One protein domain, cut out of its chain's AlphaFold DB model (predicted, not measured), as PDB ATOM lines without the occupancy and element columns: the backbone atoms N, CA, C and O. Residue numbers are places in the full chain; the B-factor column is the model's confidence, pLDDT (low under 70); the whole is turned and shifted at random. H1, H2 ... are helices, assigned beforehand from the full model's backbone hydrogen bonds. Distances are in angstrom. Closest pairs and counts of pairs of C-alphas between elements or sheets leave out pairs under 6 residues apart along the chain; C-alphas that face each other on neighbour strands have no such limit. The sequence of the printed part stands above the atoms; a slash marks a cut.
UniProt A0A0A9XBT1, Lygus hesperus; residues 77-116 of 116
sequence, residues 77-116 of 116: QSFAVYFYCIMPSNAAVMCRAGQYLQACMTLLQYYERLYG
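Overview. This is residues 77 to 116 of the 116 residues of a protein of Lygus hesperus (UniProt A0A0A9XBT1). One long helix, H3, makes the long axis, and the shorter H2 folds back beside its first half as a helical hairpin. The short helix H1 packs on the beginning of H3, near the closed end of that hairpin, and the second half of H3 runs on past both as an arm. The printed part has 40 residues with three named helices, in the order H1, H2, H3, and no named strand; the class is all helix. It is compact, with a radius of gyration of the C-alphas of 9.1 A, and elongated, with spans of 27 by 16 by 15 A.

Along the chain. H1 is residues 77 to 82, beginning at C-alpha 77 at (4.833, 9.151, -31.168). H2 is residues 89 to 96, 10.6 A from first to last C-alpha. H3 is residues 100 to 115, 22.5 A long, from C-alpha 100 at (2.766, 13.209, -27.867) to C-alpha 115 at (6.113, 3.223, -7.941).

Arrangement. H1 touches H3 with residues 100 to 104 of H3 alone; the closest C-alphas are those of Gln 77 and Tyr 100, 5.6 A apart. The two run the same way at a steep tilt of 43 degrees. H1 and H2 are close but not clearly touching, with the closest C-alphas, those of Ala 80 and Cys 95, 6.6 A apart. They run opposite ways at a steep tilt of 51 degrees. H2 and H3 form a helical hairpin and run opposite ways at a shallow tilt of 24 degrees. They touch, on H3 with residues 100 to 107 alone, and their closest C-alphas are those of Ala 91 and Ala 103, 4.4 A apart. In H1, H2 and H3 every O i to N i+4 pair is within hydrogen-bond range.

Size, cuts and confidence. The C-alphas of Ala 97 and Gly 116, the two farthest apart, are 28.1 A from each other. The link from H1 to H2 is short, with 6 residues, and the link from H2 to H3 is tight, with 3. The printed part has no cut and ends at Gly 116, the chain's last residue. The mean pLDDT of the printed part is 94.8, and residue 116 is the one printed residue under 70.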
ATOM      1  N   GLN A  77       6.035   9.755 -30.595       95.94
ATOM      2  CA  GLN A  77       4.833   9.151 -31.168       95.94
ATOM      3  C   GLN A  77       4.827   7.625 -30.998       95.94
ATOM      4  O   GLN A  77       3.844   7.058 -30.528       95.94
ATOM      5  N   SER A  78       5.930   6.951 -31.338       96.19
ATOM      6  CA  SER A  78       6.041   5.494 -31.212       96.19
ATOM      7  C   SER A  78       5.977   5.037 -29.756       96.19
ATOM      8  O   SER A  78       5.395   3.995 -29.476       96.19
ATOM      9  N   PHE A  79       6.559   5.804 -28.830       96.50
ATOM     10  CA  PHE A  79       6.450   5.552 -27.393       96.50
ATOM     11  C   PHE A  79       4.999   5.692 -26.918       96.50
ATOM     12  O   PHE A  79       4.489   4.800 -26.244       96.50
ATOM     13  N   ALA A  80       4.324   6.774 -27.313       95.81
ATOM     14  CA  ALA A  80       2.953   7.044 -26.908       95.81
ATOM     15  C   ALA A  80       1.984   5.955 -27.391       95.81
ATOM     16  O   ALA A  80       1.184   5.451 -26.610       95.81
ATOM     17  N   VAL A  81       2.112   5.538 -28.654       93.75
ATOM     18  CA  VAL A  81       1.312   4.445 -29.226       93.75
ATOM     19  C   VAL A  81       1.620   3.115 -28.537       93.75
ATOM     20  O   VAL A  81       0.698   2.379 -28.200       93.75
ATOM     21  N   TYR A  82       2.898   2.813 -28.287       95.44
ATOM     22  CA  TYR A  82       3.309   1.562 -27.644       95.44
ATOM     23  C   TYR A  82       2.720   1.401 -26.234       95.44
ATOM     24  O   TYR A  82       2.288   0.310 -25.874       95.44
ATOM     25  N   PHE A  83       2.664   2.483 -25.451       95.69
ATOM     26  CA  PHE A  83       2.147   2.463 -24.078       95.69
ATOM     27  C   PHE A  83       0.678   2.884 -23.944       95.69
ATOM     28  O   PHE A  83       0.172   2.973 -22.828       95.69
ATOM     29  N   TYR A  84      -0.031   3.111 -25.051       95.25
ATOM     30  CA  TYR A  84      -1.384   3.668 -25.040       95.25
ATOM     31  C   TYR A  84      -2.364   2.885 -24.148       95.25
ATOM     32  O   TYR A  84      -3.137   3.487 -23.408       95.25
ATOM     33  N   CYS A  85      -2.301   1.550 -24.156       95.12
ATOM     34  CA  CYS A  85      -3.210   0.697 -23.379       95.12
ATOM     35  C   CYS A  85      -3.053   0.827 -21.857       95.12
ATOM     36  O   CYS A  85      -3.971   0.470 -21.126       95.12
ATOM     37  N   ILE A  86      -1.902   1.310 -21.384       94.94
ATOM     38  CA  ILE A  86      -1.626   1.509 -19.957       94.94
ATOM     39  C   ILE A  86      -1.611   2.996 -19.574       94.94
ATOM     40  O   ILE A  86      -1.278   3.345 -18.445       94.94
ATOM     41  N   MET A  87      -1.945   3.893 -20.507       95.69
ATOM     42  CA  MET A  87      -1.975   5.323 -20.225       95.69
ATOM     43  C   MET A  87      -3.157   5.703 -19.326       95.69
ATOM     44  O   MET A  87      -4.276   5.241 -19.563       95.69
ATOM     45  N   PRO A  88      -2.965   6.616 -18.355       95.19
ATOM     46  CA  PRO A  88      -4.084   7.225 -17.651       95.19
ATOM     47  C   PRO A  88      -4.930   8.065 -18.622       95.19
ATOM     48  O   PRO A  88      -4.432   8.585 -19.627       95.19
ATOM     49  N   SER A  89      -6.220   8.223 -18.318       95.00
ATOM     50  CA  SER A  89      -7.204   8.830 -19.228       95.00
ATOM     51  C   SER A  89      -6.802  10.216 -19.749       95.00
ATOM     52  O   SER A  89      -7.016  10.517 -20.922       95.00
ATOM     53  N   ASN A  90      -6.182  11.051 -18.908       94.31
ATOM     54  CA  ASN A  90      -5.690  12.377 -19.297       94.31
ATOM     55  C   ASN A  90      -4.563  12.302 -20.344       94.31
ATOM     56  O   ASN A  90      -4.620  13.005 -21.352       94.31
ATOM     57  N   ALA A  91      -3.586  11.409 -20.162       95.62
ATOM     58  CA  ALA A  91      -2.507  11.188 -21.124       95.62
ATOM     59  C   ALA A  91      -3.029  10.584 -22.439       95.62
ATOM     60  O   ALA A  91      -2.599  10.988 -23.519       95.62
ATOM     61  N   ALA A  92      -4.007   9.672 -22.373       95.19
ATOM     62  CA  ALA A  92      -4.618   9.075 -23.560       95.19
ATOM     63  C   ALA A  92      -5.371  10.110 -24.419       95.19
ATOM     64  O   ALA A  92      -5.289  10.076 -25.648       95.19
ATOM     65  N   VAL A  93      -6.069  11.066 -23.791       95.75
ATOM     66  CA  VAL A  93      -6.713  12.190 -24.497       95.75
ATOM     67  C   VAL A  93      -5.670  13.049 -25.218       95.75
ATOM     68  O   VAL A  93      -5.836  13.325 -26.405       95.75
ATOM     69  N   MET A  94      -4.568  13.395 -24.546       95.50
ATOM     70  CA  MET A  94      -3.461  14.147 -25.153       95.50
ATOM     71  C   MET A  94      -2.824  13.389 -26.325       95.50
ATOM     72  O   MET A  94      -2.544  13.978 -27.368       95.50
ATOM     73  N   CYS A  95      -2.648  12.071 -26.191       95.12
ATOM     74  CA  CYS A  95      -2.125  11.223 -27.258       95.12
ATOM     75  C   CYS A  95      -3.030  11.252 -28.498       95.12
ATOM     76  O   CYS A  95      -2.535  11.408 -29.613       95.12
ATOM     77  N   ARG A  96      -4.357  11.153 -28.318       94.38
ATOM     78  CA  ARG A  96      -5.330  11.246 -29.423       94.38
ATOM     79  C   ARG A  96      -5.362  12.630 -30.073       94.38
ATOM     80  O   ARG A  96      -5.601  12.722 -31.270       94.38
ATOM     81  N   ALA A  97      -5.079  13.682 -29.310       95.25
ATOM     82  CA  ALA A  97      -4.953  15.049 -29.813       95.25
ATOM     83  C   ALA A  97      -3.607  15.329 -30.524       95.25
ATOM     84  O   ALA A  97      -3.341  16.467 -30.900       95.25
ATOM     85  N   GLY A  98      -2.732  14.325 -30.681       94.75
ATOM     86  CA  GLY A  98      -1.410  14.481 -31.300       94.75
ATOM     87  C   GLY A  98      -0.366  15.162 -30.407       94.75
ATOM     88  O   GLY A  98       0.753  15.426 -30.845       94.75
ATOM     89  N   GLN A  99      -0.686  15.422 -29.138       96.56
ATOM     90  CA  GLN A  99       0.203  16.061 -28.166       96.56
ATOM     91  C   GLN A  99       1.134  15.024 -27.511       96.56
ATOM     92  O   GLN A  99       1.086  14.791 -26.302       96.56
ATOM     93  N   TYR A 100       1.982  14.368 -28.314       96.62
ATOM     94  CA  TYR A 100       2.766  13.209 -27.867       96.62
ATOM     95  C   TYR A 100       3.747  13.519 -26.733       96.62
ATOM     96  O   TYR A 100       3.862  12.715 -25.815       96.62
ATOM     97  N   LEU A 101       4.433  14.670 -26.754       96.69
ATOM     98  CA  LEU A 101       5.376  15.045 -25.691       96.69
ATOM     99  C   LEU A 101       4.672  15.121 -24.329       96.69
ATOM    100  O   LEU A 101       5.062  14.430 -23.389       96.69
ATOM    101  N   GLN A 102       3.597  15.906 -24.248       97.00
ATOM    102  CA  GLN A 102       2.779  16.051 -23.046       97.00
ATOM    103  C   GLN A 102       2.168  14.719 -22.599       97.00
ATOM    104  O   GLN A 102       2.193  14.417 -21.407       97.00
ATOM    105  N   ALA A 103       1.663  13.907 -23.534       96.69
ATOM    106  CA  ALA A 103       1.113  12.590 -23.224       96.69
ATOM    107  C   ALA A 103       2.168  11.671 -22.582       96.69
ATOM    108  O   ALA A 103       1.906  11.067 -21.543       96.69
ATOM    109  N   CYS A 104       3.376  11.611 -23.155       96.81
ATOM    110  CA  CYS A 104       4.482  10.805 -22.629       96.81
ATOM    111  C   CYS A 104       4.943  11.300 -21.253       96.81
ATOM    112  O   CYS A 104       5.117  10.493 -20.346       96.81
ATOM    113  N   MET A 105       5.106  12.613 -21.075       96.69
ATOM    114  CA  MET A 105       5.499  13.198 -19.788       96.69
ATOM    115  C   MET A 105       4.460  12.913 -18.702       96.69
ATOM    116  O   MET A 105       4.815  12.496 -17.604       96.69
ATOM    117  N   THR A 106       3.176  13.073 -19.027       96.50
ATOM    118  CA  THR A 106       2.070  12.802 -18.099       96.50
ATOM    119  C   THR A 106       2.017  11.324 -17.715       96.50
ATOM    120  O   THR A 106       1.830  11.001 -16.545       96.50
ATOM    121  N   LEU A 107       2.221  10.425 -18.683       96.12
ATOM    122  CA  LEU A 107       2.329   8.987 -18.443       96.12
ATOM    123  C   LEU A 107       3.475   8.655 -17.477       96.12
ATOM    124  O   LEU A 107       3.270   7.926 -16.510       96.12
ATOM    125  N   LEU A 108       4.676   9.181 -17.737       95.06
ATOM    126  CA  LEU A 108       5.857   8.904 -16.918       95.06
ATOM    127  C   LEU A 108       5.687   9.437 -15.490       95.06
ATOM    128  O   LEU A 108       5.897   8.690 -14.541       95.06
ATOM    129  N   GLN A 109       5.212  10.675 -15.338       95.94
ATOM    130  CA  GLN A 109       4.939  11.276 -14.028       95.94
ATOM    131  C   GLN A 109       3.863  10.519 -13.243       95.94
ATOM    132  O   GLN A 109       3.933  10.431 -12.020       95.94
ATOM    133  N   TYR A 110       2.847   9.982 -13.925       95.62
ATOM    134  CA  TYR A 110       1.820   9.167 -13.282       95.62
ATOM    135  C   TYR A 110       2.423   7.907 -12.650       95.62
ATOM    136  O   TYR A 110       2.144   7.615 -11.490       95.62
ATOM    137  N   TYR A 111       3.285   7.196 -13.380       95.19
ATOM    138  CA  TYR A 111       3.922   5.981 -12.874       95.19
ATOM    139  C   TYR A 111       5.033   6.240 -11.857       95.19
ATOM    140  O   TYR A 111       5.186   5.450 -10.928       95.19
ATOM    141  N   GLU A 112       5.750   7.356 -11.976       95.31
ATOM    142  CA  GLU A 112       6.711   7.805 -10.967       95.31
ATOM    143  C   GLU A 112       6.031   8.035  -9.610       95.31
ATOM    144  O   GLU A 112       6.571   7.649  -8.587       95.31
ATOM    145  N   ARG A 113       4.801   8.561  -9.582       94.38
ATOM    146  CA  ARG A 113       4.043   8.731  -8.328       94.38
ATOM    147  C   ARG A 113       3.514   7.430  -7.728       94.38
ATOM    148  O   ARG A 113       3.190   7.410  -6.547       94.38
ATOM    149  N   LEU A 114       3.325   6.392  -8.541       92.38
ATOM    150  CA  LEU A 114       2.779   5.111  -8.081       92.38
ATOM    151  C   LEU A 114       3.857   4.152  -7.575       92.38
ATOM    152  O   LEU A 114       3.571   3.340  -6.700       92.38
ATOM    153  N   TYR A 115       5.053   4.209  -8.165       92.50
ATOM    154  CA  TYR A 115       6.113   3.223  -7.941       92.50
ATOM    155  C   TYR A 115       7.472   3.824  -7.561       92.50
ATOM    156  O   TYR A 115       8.399   3.054  -7.304       92.50
ATOM    157  N   GLY A 116       7.615   5.152  -7.584       67.94
ATOM    158  CA  GLY A 116       8.785   5.866  -7.064       67.94
ATOM    159  C   GLY A 116       8.654   6.128  -5.574       67.94
ATOM    160  O   GLY A 116       9.702   6.053  -4.898       67.94
TER     161      GLY A 116